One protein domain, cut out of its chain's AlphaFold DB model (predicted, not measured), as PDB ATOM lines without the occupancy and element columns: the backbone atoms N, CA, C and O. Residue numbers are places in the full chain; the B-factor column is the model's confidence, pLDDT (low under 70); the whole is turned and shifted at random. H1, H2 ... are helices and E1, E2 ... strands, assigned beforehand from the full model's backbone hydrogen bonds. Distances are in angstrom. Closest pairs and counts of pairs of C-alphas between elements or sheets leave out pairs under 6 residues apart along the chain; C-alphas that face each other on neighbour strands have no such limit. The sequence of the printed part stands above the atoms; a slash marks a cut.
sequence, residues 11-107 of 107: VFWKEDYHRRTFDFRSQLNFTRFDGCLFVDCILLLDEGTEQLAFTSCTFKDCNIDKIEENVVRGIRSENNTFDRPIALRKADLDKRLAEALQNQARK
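What this domain is: This is residues 11 to 107 of the 107 residues of an uncharacterized protein of Afipia felis (UniProt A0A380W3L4). The chain winds in stacked turns, a small solenoid whose short strands line up from turn to turn into two parallel sheets of four strands, E1 E4 E7 E9 and E2 E5 E8 E10, and a third of two, E3 and E6. After the last turn the single long helix H1 sticks out like a handle with its residues 90 to 105, and this arm makes the great length. The printed part has 97 residues, with ten named strands, E1 to E10, followed by one named helix, H1; the class is mixed, helices and strands. The whole is loose, with a radius of gyration of the C-alphas of 17.6 A, and spans 61 by 26 by 22 A.

How they stand to each other: In the first sheet, E1, residues 11 to 13, is an edge strand and the parallel neighbour of E4, residues 28 to 34, with N 12 and O 32 at 2.9 A. E4 is the parallel neighbour of E7, residues 50 to 55, at 3 degrees, with N 33 and O 53 at 2.9 A. E7 is the parallel neighbour of the other edge strand, E9, residues 75 to 78, with N 76 and O 52 at 3.0 A. E1 runs on into E2, residues 16 to 18, across a break of 2 residues, at 93 degrees. In the second sheet E2 is the parallel neighbour of E5, residues 37 to 39, with N 17 and O 37 at 2.8 A. E5 is the parallel neighbour of E8, residues 58 to 60, with N 38 and O 58 at 2.8 A. E8 is the parallel neighbour of E10, residues 81 to 83, with N 59 and O 81 at 2.8 A. E7 runs on into E8 at 94 degrees, and E9 into E10 at 86 degrees. E3, residues 21 to 23, and E6, residues 42 to 44, are parallel neighbours, with N 22 and O 42 at 2.8 A. H1, residues 86 to 105, is not on either four-stranded sheet, and E8 and H1 are only just apart, their closest C-alphas at 8.2 A. In H1 every O i to N i+4 pair is within hydrogen-bond range.

Where its parts are: E1 begins at C-alpha 11, (108.769, 155.756, 192.953). E4, the longest strand by residues, measures 18.3 A, E7 15.8 A and E9 10.1 A from first to last C-alpha; E1, E2, E3, E5, E6, E8 and E10 have 3 residues each. H1 runs 28.3 A from C-alpha 86, (134.085, 152.206, 206.106), to C-alpha 105, (161.895, 156.058, 209.387).

The domain as a whole: The C-alphas of Leu 28 and Lys 107, the two farthest apart, are 61.5 A from each other. Without residues 90 to 107, which stand free, the body of 79 residues spans 35 by 24 by 20 A. The link from E8 to E9, residues 61 to 74, is long; the other links are tight. The printed part has no cut. Its mean pLDDT is 92.1, and only residue 107, the chain's last, is under 70.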
ATOM      1  N   VAL A  11     107.593 154.935 193.261       94.00
ATOM      2  CA  VAL A  11     108.769 155.756 192.953       94.00
ATOM      3  C   VAL A  11     109.200 156.534 194.190       94.00
ATOM      4  O   VAL A  11     108.411 157.286 194.759       94.00
ATOM      5  N   PHE A  12     110.465 156.383 194.567       96.62
ATOM      6  CA  PHE A  12     111.121 157.135 195.633       96.62
ATOM      7  C   PHE A  12     112.172 158.056 195.013       96.62
ATOM      8  O   PHE A  12     113.043 157.588 194.281       96.62
ATOM      9  N   TRP A  13     112.101 159.360 195.288       97.12
ATOM     10  CA  TRP A  13     112.955 160.368 194.648       97.12
ATOM     11  C   TRP A  13     113.728 161.187 195.674       97.12
ATOM     12  O   TRP A  13     113.120 161.850 196.513       97.12
ATOM     13  N   LYS A  14     115.063 161.207 195.554       97.00
ATOM     14  CA  LYS A  14     115.968 162.012 196.402       97.00
ATOM     15  C   LYS A  14     115.720 161.844 197.906       97.00
ATOM     16  O   LYS A  14     115.792 162.802 198.671       97.00
ATOM     17  N   GLU A  15     115.414 160.618 198.311       97.88
ATOM     18  CA  GLU A  15     115.253 160.251 199.717       97.88
ATOM     19  C   GLU A  15     116.533 159.655 200.306       97.88
ATOM     20  O   GLU A  15     117.298 158.982 199.605       97.88
ATOM     21  N   ASP A  16     116.699 159.845 201.617       97.69
ATOM     22  CA  ASP A  16     117.839 159.358 202.386       97.69
ATOM     23  C   ASP A  16     117.414 158.232 203.342       97.69
ATOM     24  O   ASP A  16     116.486 158.366 204.148       97.69
ATOM     25  N   TYR A  17     118.142 157.120 203.298       96.81
ATOM     26  CA  TYR A  17     117.889 155.925 204.092       96.81
ATOM     27  C   TYR A  17     119.121 155.551 204.910       96.81
ATOM     28  O   TYR A  17     120.180 155.245 204.368       96.81
ATOM     29  N   HIS A  18     118.963 155.506 206.231       95.19
ATOM     30  CA  HIS A  18     120.041 155.185 207.165       95.19
ATOM     31  C   HIS A  18     119.709 153.936 207.972       95.19
ATOM     32  O   HIS A  18     118.618 153.862 208.544       95.19
ATOM     33  N   ARG A  19     120.655 152.995 208.089       94.31
ATOM     34  CA  ARG A  19     120.540 151.833 208.996       94.31
ATOM     35  C   ARG A  19     119.306 150.974 208.750       94.31
ATOM     36  O   ARG A  19     118.665 150.504 209.688       94.31
ATOM     37  N   ARG A  20     118.941 150.800 207.479       93.38
ATOM     38  CA  ARG A  20     117.763 150.020 207.075       93.38
ATOM     39  C   ARG A  20     118.155 148.742 206.357       93.38
ATOM     40  O   ARG A  20     119.127 148.703 205.608       93.38
ATOM     41  N   THR A  21     117.337 147.717 206.577       95.81
ATOM     42  CA  THR A  21     117.341 146.494 205.775       95.81
ATOM     43  C   THR A  21     116.187 146.555 204.783       95.81
ATOM     44  O   THR A  21     115.048 146.802 205.178       95.81
ATOM     45  N   PHE A  22     116.491 146.325 203.513       95.69
ATOM     46  CA  PHE A  22     115.538 146.192 202.425       95.69
ATOM     47  C   PHE A  22     115.569 144.746 201.940       95.69
ATOM     48  O   PHE A  22     116.604 144.267 201.475       95.69
ATOM     49  N   ASP A  23     114.444 144.046 202.079       96.00
ATOM     50  CA  ASP A  23     114.316 142.652 201.661       96.00
ATOM     51  C   ASP A  23     113.399 142.540 200.445       96.00
ATOM     52  O   ASP A  23     112.175 142.609 200.564       96.00
ATOM     53  N   PHE A  24     114.014 142.379 199.274       95.38
ATOM     54  CA  PHE A  24     113.337 142.271 197.981       95.38
ATOM     55  C   PHE A  24     113.379 140.843 197.421       95.38
ATOM     56  O   PHE A  24     113.032 140.611 196.259       95.38
ATOM     57  N   ARG A  25     113.865 139.878 198.208       95.62
ATOM     58  CA  ARG A  25     114.013 138.483 197.784       95.62
ATOM     59  C   ARG A  25     112.667 137.871 197.432       95.62
ATOM     60  O   ARG A  25     111.692 138.093 198.151       95.62
ATOM     61  N   SER A  26     112.644 137.078 196.360       94.31
ATOM     62  CA  SER A  26     111.487 136.282 195.933       94.31
ATOM     63  C   SER A  26     110.186 137.096 195.814       94.31
ATOM     64  O   SER A  26     109.103 136.621 196.157       94.31
ATOM     65  N   GLN A  27     110.299 138.353 195.375       90.88
ATOM     66  CA  GLN A  27     109.202 139.315 195.314       90.88
ATOM     67  C   GLN A  27     109.186 140.072 193.988       90.88
ATOM     68  O   GLN A  27     110.228 140.450 193.451       90.88
ATOM     69  N   LEU A  28     107.970 140.374 193.534       91.12
ATOM     70  CA  LEU A  28     107.685 141.299 192.445       91.12
ATOM     71  C   LEU A  28     107.486 142.707 193.025       91.12
ATOM     72  O   LEU A  28     106.471 142.977 193.668       91.12
ATOM     73  N   ASN A  29     108.470 143.592 192.857       90.88
ATOM     74  CA  ASN A  29     108.557 144.809 193.670       90.88
ATOM     75  C   ASN A  29     107.849 146.028 193.078       90.88
ATOM     76  O   ASN A  29     107.401 146.870 193.859       90.88
ATOM     77  N   PHE A  30     107.789 146.160 191.748       92.31
ATOM     78  CA  PHE A  30     107.354 147.375 191.031       92.31
ATOM     79  C   PHE A  30     107.814 148.656 191.735       92.31
ATOM     80  O   PHE A  30     107.015 149.510 192.113       92.31
ATOM     81  N   THR A  31     109.109 148.727 192.036       93.88
ATOM     82  CA  THR A  31     109.674 149.799 192.855       93.88
ATOM     83  C   THR A  31     110.890 150.401 192.170       93.88
ATOM     84  O   THR A  31     111.776 149.677 191.714       93.88
ATOM     85  N   ARG A  32     110.953 151.731 192.142       95.50
ATOM     86  CA  ARG A  32     112.080 152.493 191.614       95.50
ATOM     87  C   ARG A  32     112.581 153.507 192.631       95.50
ATOM     88  O   ARG A  32     111.798 154.240 193.230       95.50
ATOM     89  N   PHE A  33     113.895 153.560 192.789       98.00
ATOM     90  CA  PHE A  33     114.600 154.568 193.570       98.00
ATOM     91  C   PHE A  33     115.437 155.424 192.629       98.00
ATOM     92  O   PHE A  33     116.266 154.906 191.883       98.00
ATOM     93  N   ASP A  34     115.240 156.731 192.688       98.00
ATOM     94  CA  ASP A  34     115.876 157.685 191.795       98.00
ATOM     95  C   ASP A  34     116.594 158.761 192.631       98.00
ATOM     96  O   ASP A  34     115.982 159.486 193.419       98.00
ATOM     97  N   GLY A  35     117.912 158.886 192.480       97.62
ATOM     98  CA  GLY A  35     118.704 159.903 193.180       97.62
ATOM     99  C   GLY A  35     118.790 159.726 194.701       97.62
ATOM    100  O   GLY A  35     119.096 160.694 195.396       97.62
ATOM    101  N   CYS A  36     118.474 158.540 195.226       98.38
ATOM    102  CA  CYS A  36     118.437 158.260 196.662       98.38
ATOM    103  C   CYS A  36     119.830 158.029 197.264       98.38
ATOM    104  O   CYS A  36     120.761 157.581 196.588       98.38
ATOM    105  N   LEU A  37     119.951 158.261 198.570       97.69
ATOM    106  CA  LEU A  37     121.141 157.946 199.354       97.69
ATOM    107  C   LEU A  37     120.834 156.825 200.351       97.69
ATOM    108  O   LEU A  37     119.933 156.933 201.174       97.69
ATOM    109  N   PHE A  38     121.633 155.767 200.326       97.19
ATOM    110  CA  PHE A  38     121.573 154.660 201.268       97.19
ATOM    111  C   PHE A  38     122.867 154.616 202.076       97.19
ATOM    112  O   PHE A  38     123.954 154.595 201.503       97.19
ATOM    113  N   VAL A  39     122.764 154.606 203.403       94.75
ATOM    114  CA  VAL A  39     123.911 154.605 204.319       94.75
ATOM    115  C   VAL A  39     123.748 153.506 205.360       94.75
ATOM    116  O   VAL A  39     122.703 153.434 206.013       94.75
ATOM    117  N   ASP A  40     124.799 152.710 205.565       92.81
ATOM    118  CA  ASP A  40     124.849 151.636 206.568       92.81
ATOM    119  C   ASP A  40     123.667 150.671 206.384       92.81
ATOM    120  O   ASP A  40     122.824 150.504 207.262       92.81
ATOM    121  N   CYS A  41     123.507 150.154 205.164       93.12
ATOM    122  CA  CYS A  41     122.281 149.493 204.734       93.12
ATOM    123  C   CYS A  41     122.484 148.024 204.352       93.12
ATOM    124  O   CYS A  41     123.568 147.593 203.967       93.12
ATOM    125  N   ILE A  42     121.416 147.236 204.428       94.62
ATOM    126  CA  ILE A  42     121.425 145.847 203.961       94.62
ATOM    127  C   ILE A  42     120.387 145.717 202.854       94.62
ATOM    128  O   ILE A  42     119.203 145.921 203.101       94.62
ATOM    129  N   LEU A  43     120.820 145.381 201.642       95.12
ATOM    130  CA  LEU A  43     119.955 145.005 200.531       95.12
ATOM    131  C   LEU A  43     120.034 143.495 200.335       95.12
ATOM    132  O   LEU A  43     121.112 142.938 200.115       95.12
ATOM    133  N   LEU A  44     118.881 142.836 200.412       96.19
ATOM    134  CA  LEU A  44     118.745 141.413 200.141       96.19
ATOM    135  C   LEU A  44     118.040 141.233 198.796       96.19
ATOM    136  O   LEU A  44     116.885 141.627 198.624       96.19
ATOM    137  N   LEU A  45     118.768 140.640 197.854       94.94
ATOM    138  CA  LEU A  45     118.348 140.328 196.491       94.94
ATOM    139  C   LEU A  45     118.672 138.848 196.246       94.94
ATOM    140  O   LEU A  45     119.728 138.379 196.672       94.94
ATOM    141  N   ASP A  46     117.782 138.110 195.590       94.62
ATOM    142  CA  ASP A  46     118.005 136.709 195.202       94.62
ATOM    143  C   ASP A  46     117.648 136.492 193.727       94.62
ATOM    144  O   ASP A  46     117.492 137.455 192.982       94.62
ATOM    145  N   GLU A  47     117.546 135.244 193.270       94.00
ATOM    146  CA  GLU A  47     117.152 134.931 191.891       94.00
ATOM    147  C   GLU A  47     115.675 135.229 191.587       94.00
ATOM    148  O   GLU A  47     115.329 135.417 190.423       94.00
ATOM    149  N   GLY A  48     114.822 135.321 192.611       94.25
ATOM    150  CA  GLY A  48     113.389 135.584 192.485       94.25
ATOM    151  C   GLY A  48     112.995 137.057 192.624       94.25
ATOM    152  O   GLY A  48     111.815 137.377 192.530       94.25
ATOM    153  N   THR A  49     113.936 137.969 192.876       95.62
ATOM    154  CA  THR A  49     113.650 139.413 192.886       95.62
ATOM    155  C   THR A  49     113.267 139.903 191.485       95.62
ATOM    156  O   THR A  49     114.008 139.681 190.528       95.62
ATOM    157  N   GLU A  50     112.170 140.635 191.345       95.44
ATOM    158  CA  GLU A  50     111.730 141.193 190.061       95.44
ATOM    159  C   GLU A  50     111.250 142.646 190.198       95.44
ATOM    160  O   GLU A  50     110.850 143.083 191.283       95.44
ATOM    161  N   GLN A  51     111.268 143.382 189.081       95.12
ATOM    162  CA  GLN A  51     110.735 144.744 188.917       95.12
ATOM    163  C   GLN A  51     111.274 145.738 189.957       95.12
ATOM    164  O   GLN A  51     110.522 146.318 190.746       95.12
ATOM    165  N   LEU A  52     112.596 145.909 189.972       96.31
ATOM    166  CA  LEU A  52     113.300 146.773 190.914       96.31
ATOM    167  C   LEU A  52     114.348 147.608 190.180       96.31
ATOM    168  O   LEU A  52     115.223 147.069 189.502       96.31
ATOM    169  N   ALA A  53     114.281 148.925 190.340       97.00
ATOM    170  CA  ALA A  53     115.185 149.844 189.670       97.00
ATOM    171  C   ALA A  53     115.853 150.807 190.656       97.00
ATOM    172  O   ALA A  53     115.208 151.353 191.551       97.00
ATOM    173  N   PHE A  54     117.144 151.044 190.449       98.00
ATOM    174  CA  PHE A  54     117.913 152.081 191.125       98.00
ATOM    175  C   PHE A  54     118.615 152.930 190.072       98.00
ATOM    176  O   PHE A  54     119.408 152.397 189.291       98.00
ATOM    177  N   THR A  55     118.364 154.234 190.068       97.81
ATOM    178  CA  THR A  55     119.002 155.161 189.132       97.81
ATOM    179  C   THR A  55     119.624 156.330 189.879       97.81
ATOM    180  O   THR A  55     118.980 156.959 190.718       97.81
ATOM    181  N   SER A  56     120.883 156.650 189.577       98.06
ATOM    182  CA  SER A  56     121.628 157.765 190.182       98.06
ATOM    183  C   SER A  56     121.670 157.735 191.719       98.06
ATOM    184  O   SER A  56     121.786 158.777 192.364       98.06
ATOM    185  N   CYS A  57     121.543 156.553 192.320       98.31
ATOM    186  CA  CYS A  57     121.567 156.366 193.763       98.31
ATOM    187  C   CYS A  57     123.002 156.220 194.281       98.31
ATOM    188  O   CYS A  57     123.908 155.786 193.571       98.31
ATOM    189  N   THR A  58     123.212 156.553 195.551       97.44
ATOM    190  CA  THR A  58     124.494 156.350 196.234       97.44
ATOM    191  C   THR A  58     124.321 155.372 197.386       97.44
ATOM    192  O   THR A  58     123.502 155.603 198.267       97.44
ATOM    193  N   PHE A  59     125.122 154.314 197.411       96.44
ATOM    194  CA  PHE A  59     125.169 153.314 198.471       96.44
ATOM    195  C   PHE A  59     126.472 153.473 199.242       96.44
ATOM    196  O   PHE A  59     127.549 153.413 198.656       96.44
ATOM    197  N   LYS A  60     126.385 153.683 200.552       94.00
ATOM    198  CA  LYS A  60     127.534 153.836 201.445       94.00
ATOM    199  C   LYS A  60     127.443 152.820 202.554       94.00
ATOM    200  O   LYS A  60     126.441 152.770 203.259       94.00
ATOM    201  N   ASP A  61     128.501 152.039 202.726       91.50
ATOM    202  CA  ASP A  61     128.585 151.057 203.812       91.50
ATOM    203  C   ASP A  61     127.463 150.024 203.780       91.50
ATOM    204  O   ASP A  61     127.025 149.535 204.816       91.50
ATOM    205  N   CYS A  62     126.992 149.704 202.578       91.94
ATOM    206  CA  CYS A  62     126.004 148.663 202.400       91.94
ATOM    207  C   CYS A  62     126.673 147.302 202.165       91.94
ATOM    208  O   CYS A  62     127.857 147.215 201.840       91.94
ATOM    209  N   ASN A  63     125.912 146.221 202.327       92.38
ATOM    210  CA  ASN A  63     126.388 144.845 202.121       92.38
ATOM    211  C   ASN A  63     126.669 144.476 200.649       92.38
ATOM    212  O   ASN A  63     127.109 143.358 200.387       92.38
ATOM    213  N   ILE A  64     126.387 145.379 199.709       90.31
ATOM    214  CA  ILE A  64     126.574 145.195 198.270       90.31
ATOM    215  C   ILE A  64     127.554 146.233 197.720       90.31
ATOM    216  O   ILE A  64     127.590 147.376 198.176       90.31
ATOM    217  N   ASP A  65     128.326 145.839 196.715       90.62
ATOM    218  CA  ASP A  65     129.265 146.692 195.979       90.62
ATOM    219  C   ASP A  65     128.835 146.945 194.523       90.62
ATOM    220  O   ASP A  65     129.406 147.800 193.847       90.62
ATOM    221  N   LYS A  66     127.812 146.225 194.053       93.00
ATOM    222  CA  LYS A  66     127.132 146.413 192.770       93.00
ATOM    223  C   LYS A  66     125.746 145.766 192.791       93.00
ATOM    224  O   LYS A  66     125.454 144.926 193.641       93.00
ATOM    225  N   ILE A  67     124.920 146.121 191.812       94.06
ATOM    226  CA  ILE A  67     123.661 145.437 191.494       94.06
ATOM    227  C   ILE A  67     123.761 144.976 190.040       94.06
ATOM    228  O   ILE A  67     123.971 145.798 189.151       94.06
ATOM    229  N   GLU A  68     123.640 143.669 189.809       93.12
ATOM    230  CA  GLU A  68     123.651 143.098 188.460       93.12
ATOM    231  C   GLU A  68     122.323 143.390 187.759       93.12
ATOM    232  O   GLU A  68     121.251 143.032 188.256       93.12
ATOM    233  N   GLU A  69     122.389 144.038 186.599       93.50
ATOM    234  CA  GLU A  69     121.203 144.295 185.789       93.50
ATOM    235  C   GLU A  69     120.670 142.998 185.175       93.50
ATOM    236  O   GLU A  69     121.418 142.122 184.740       93.50
ATOM    237  N   ASN A  70     119.346 142.878 185.110       96.12
ATOM    238  CA  ASN A  70     118.689 141.736 184.494       96.12
ATOM    239  C   ASN A  70     117.405 142.187 183.800       96.12
ATOM    240  O   ASN A  70     116.381 142.421 184.442       96.12
ATOM    241  N   VAL A  71     117.460 142.268 182.470       92.12
ATOM    242  CA  VAL A  71     116.344 142.734 181.634       92.12
ATOM    243  C   VAL A  71     115.114 141.836 181.774       92.12
ATOM    244  O   VAL A  71     114.003 142.347 181.862       92.12
ATOM    245  N   VAL A  72     115.297 140.512 181.839       94.50
ATOM    246  CA  VAL A  72     114.185 139.547 181.930       94.50
ATOM    247  C   VAL A  72     113.404 139.736 183.229       94.50
ATOM    248  O   VAL A  72     112.179 139.698 183.224       94.50
ATOM    249  N   ARG A  73     114.112 139.992 184.331       92.88
ATOM    250  CA  ARG A  73     113.523 140.197 185.662       92.88
ATOM    251  C   ARG A  73     113.142 141.652 185.943       92.88
ATOM    252  O   ARG A  73     112.598 141.946 187.004       92.88
ATOM    253  N   GLY A  74     113.433 142.577 185.028       93.75
ATOM    254  CA  GLY A  74     113.216 144.008 185.243       93.75
ATOM    255  C   GLY A  74     114.072 144.583 186.376       93.75
ATOM    256  O   GLY A  74     113.593 145.431 187.125       93.75
ATOM    257  N   ILE A  75     115.309 144.098 186.534       96.94
ATOM    258  CA  ILE A  75     116.293 144.661 187.467       96.94
ATOM    259  C   ILE A  75     117.161 145.670 186.723       96.94
ATOM    260  O   ILE A  75     117.833 145.305 185.757       96.94
ATOM    261  N   ARG A  76     117.160 146.925 187.181       96.44
ATOM    262  CA  ARG A  76     117.928 148.025 186.575       96.44
ATOM    263  C   ARG A  76     118.798 148.727 187.616       96.44
ATOM    264  O   ARG A  76     118.331 149.023 188.714       96.44
ATOM    265  N   SER A  77     120.045 149.019 187.262       96.56
ATOM    266  CA  SER A  77     121.014 149.698 188.120       96.56
ATOM    267  C   SER A  77     121.872 150.643 187.284       96.56
ATOM    268  O   SER A  77     122.957 150.289 186.824       96.56
ATOM    269  N   GLU A  78     121.412 151.880 187.145       96.50
ATOM    270  CA  GLU A  78     122.015 152.853 186.242       96.50
ATOM    271  C   GLU A  78     122.629 154.031 187.004       96.50
ATOM    272  O   GLU A  78     121.997 154.623 187.876       96.50
ATOM    273  N   ASN A  79     123.860 154.417 186.655       96.81
ATOM    274  CA  ASN A  79     124.559 155.576 187.233       96.81
ATOM    275  C   ASN A  79     124.650 155.570 188.773       96.81
ATOM    276  O   ASN A  79     124.762 156.623 189.402       96.81
ATOM    277  N   ASN A  80     124.608 154.388 189.391       97.25
ATOM    278  CA  ASN A  80     124.704 154.242 190.838       97.25
ATOM    279  C   ASN A  80     126.162 154.288 191.308       97.25
ATOM    280  O   ASN A  80     127.069 153.805 190.632       97.25
ATOM    281  N   THR A  81     126.378 154.833 192.502       96.31
ATOM    282  CA  THR A  81     127.685 154.863 193.170       96.31
ATOM    283  C   THR A  81     127.675 153.912 194.361       96.31
ATOM    284  O   THR A  81     126.777 153.998 195.194       96.31
ATOM    285  N   PHE A  82     128.682 153.042 194.471       94.44
ATOM    286  CA  PHE A  82     128.837 152.104 195.586       94.44
ATOM    287  C   PHE A  82     130.148 152.385 196.322       94.44
ATOM    288  O   PHE A  82     131.241 152.033 195.872       94.44
ATOM    289  N   ASP A  83     130.039 153.043 197.472       90.38
ATOM    290  CA  ASP A  83     131.166 153.270 198.358       90.38
ATOM    291  C   ASP A  83     131.438 152.004 199.171       90.38
ATOM    292  O   ASP A  83     130.593 151.500 199.913       90.38
ATOM    293  N   ARG A  84     132.680 151.528 199.065       75.56
ATOM    294  CA  ARG A  84     133.195 150.404 199.852       75.56
ATOM    295  C   ARG A  84     132.981 150.654 201.356       75.56
ATOM    296  O   ARG A  84     133.204 151.788 201.788       75.56
ATOM    297  N   PRO A  85     132.673 149.616 202.158       75.25
ATOM    298  CA  PRO A  85     132.483 149.743 203.599       75.25
ATOM    299  C   PRO A  85     133.589 150.525 204.323       75.25
ATOM    300  O   PRO A  85     134.782 150.324 204.067       75.25
ATOM    301  N   ILE A  86     133.207 151.358 205.294       75.12
ATOM    302  CA  ILE A  86     134.085 152.206 206.106       75.12
ATOM    303  C   ILE A  86     135.176 151.364 206.759       75.12
ATOM    304  O   ILE A  86     136.308 151.824 206.842       75.12
ATOM    305  N   ALA A  87     134.871 150.141 207.201       75.00
ATOM    306  CA  ALA A  87     135.863 149.248 207.794       75.00
ATOM    307  C   ALA A  87     137.005 148.925 206.815       75.00
ATOM    308  O   ALA A  87     138.175 149.038 207.174       75.00
ATOM    309  N   LEU A  88     136.674 148.609 205.558       76.00
ATOM    310  CA  LEU A  88     137.664 148.334 204.515       76.00
ATOM    311  C   LEU A  88     138.428 149.600 204.121       76.00
ATOM    312  O   LEU A  88     139.644 149.565 203.957       76.00
ATOM    313  N   ARG A  89     137.734 150.738 204.028       77.81
ATOM    314  CA  ARG A  89     138.371 152.035 203.764       77.81
ATOM    315  C   ARG A  89     139.330 152.450 204.880       77.81
ATOM    316  O   ARG A  89     140.396 152.978 204.587       77.81
ATOM    317  N   LYS A  90     138.965 152.225 206.145       83.94
ATOM    318  CA  LYS A  90     139.819 152.492 207.311       83.94
ATOM    319  C   LYS A  90     141.050 151.597 207.298       83.94
ATOM    320  O   LYS A  90     142.150 152.117 207.397       83.94
ATOM    321  N   ALA A  91     140.875 150.296 207.068       85.25
ATOM    322  CA  ALA A  91     141.998 149.367 206.975       85.25
ATOM    323  C   ALA A  91     142.992 149.751 205.859       85.25
ATOM    324  O   ALA A  91     144.202 149.681 206.063       85.25
ATOM    325  N   ASP A  92     142.498 150.200 204.699       85.31
ATOM    326  CA  ASP A  92     143.352 150.697 203.610       85.31
ATOM    327  C   ASP A  92     144.114 151.975 204.004       85.31
ATOM    328  O   ASP A  92     145.312 152.097 203.738       85.31
ATOM    329  N   LEU A  93     143.447 152.911 204.688       87.31
ATOM    330  CA  LEU A  93     144.084 154.128 205.199       87.31
ATOM    331  C   LEU A  93     145.159 153.817 206.243       87.31
ATOM    332  O   LEU A  93     146.265 154.341 206.137       87.31
ATOM    333  N   ASP A  94     144.863 152.943 207.204       92.75
ATOM    334  CA  ASP A  94     145.799 152.544 208.258       92.75
ATOM    335  C   ASP A  94     147.033 151.852 207.662       92.75
ATOM    336  O   ASP A  94     148.166 152.146 208.050       92.75
ATOM    337  N   LYS A  95     146.836 150.993 206.653       92.62
ATOM    338  CA  LYS A  95     147.932 150.359 205.912       92.62
ATOM    339  C   LYS A  95     148.820 151.398 205.222       92.62
ATOM    340  O   LYS A  95     150.036 151.375 205.397       92.62
ATOM    341  N   ARG A  96     148.224 152.330 204.472       91.75
ATOM    342  CA  ARG A  96     148.962 153.394 203.766       91.75
ATOM    343  C   ARG A  96     149.700 154.319 204.733       91.75
ATOM    344  O   ARG A  96     150.804 154.769 204.429       91.75
ATOM    345  N   LEU A  97     149.112 154.590 205.898       92.75
ATOM    346  CA  LEU A  97     149.758 155.353 206.962       92.75
ATOM    347  C   LEU A  97     150.978 154.607 207.514       92.75
ATOM    348  O   LEU A  97     152.048 155.200 207.635       92.75
ATOM    349  N   ALA A  98     150.848 153.309 207.798       93.62
ATOM    350  CA  ALA A  98     151.958 152.487 208.272       93.62
ATOM    351  C   ALA A  98     153.116 152.434 207.257       93.62
ATOM    352  O   ALA A  98     154.276 152.600 207.637       93.62
ATOM    353  N   GLU A  99     152.813 152.278 205.964       92.56
ATOM    354  CA  GLU A  99     153.807 152.314 204.881       92.56
ATOM    355  C   GLU A  99     154.526 153.672 204.804       92.56
ATOM    356  O   GLU A  99     155.752 153.726 204.686       92.56
ATOM    357  N   ALA A 100     153.789 154.783 204.917       91.56
ATOM    358  CA  ALA A 100     154.370 156.125 204.909       91.56
ATOM    359  C   ALA A 100     155.316 156.355 206.100       91.56
ATOM    360  O   ALA A 100     156.423 156.866 205.914       91.56
ATOM    361  N   LEU A 101     154.918 155.924 207.302       92.75
ATOM    362  CA  LEU A 101     155.738 156.027 208.510       92.75
ATOM    363  C   LEU A 101     157.020 155.188 208.405       92.75
ATOM    364  O   LEU A 101     158.097 155.668 208.754       92.75
ATOM    365  N   GLN A 102     156.938 153.964 207.872       91.00
ATOM    366  CA  GLN A 102     158.118 153.123 207.641       91.00
ATOM    367  C   GLN A 102     159.086 153.741 206.625       91.00
ATOM    368  O   GLN A 102     160.300 153.696 206.822       91.00
ATOM    369  N   ASN A 103     158.565 154.345 205.556       87.38
ATOM    370  CA  ASN A 103     159.385 155.033 204.558       87.38
ATOM    371  C   ASN A 103     160.053 156.294 205.120       87.38
ATOM    372  O   ASN A 103     161.168 156.621 204.718       87.38
ATOM    373  N   GLN A 104     159.403 156.983 206.060       82.50
ATOM    374  CA  GLN A 104     159.983 158.132 206.751       82.50
ATOM    375  C   GLN A 104     161.071 157.716 207.749       82.50
ATOM    376  O   GLN A 104     162.092 158.383 207.823       82.50
ATOM    377  N   ALA A 105     160.896 156.597 208.457       76.19
ATOM    378  CA  ALA A 105     161.895 156.058 209.387       76.19
ATOM    379  C   ALA A 105     163.139 155.460 208.696       76.19
ATOM    380  O   ALA A 105     164.147 155.207 209.349       76.19
ATOM    381  N   ARG A 106     163.060 155.191 207.386       70.12
ATOM    382  CA  ARG A 106     164.179 154.719 206.549       70.12
ATOM    383  C   ARG A 106     164.993 155.851 205.908       70.12
ATOM    384  O   ARG A 106     166.008 155.552 205.281       70.12
ATOM    385  N   LYS A 107     164.537 157.103 206.011       54.69
ATOM    386  CA  LYS A 107     165.279 158.305 205.605       54.69
ATOM    387  C   LYS A 107     166.068 158.859 206.781       54.69
ATOM    388  O   LYS A 107     167.160 159.396 206.504       54.69
TER     389      LYS A 107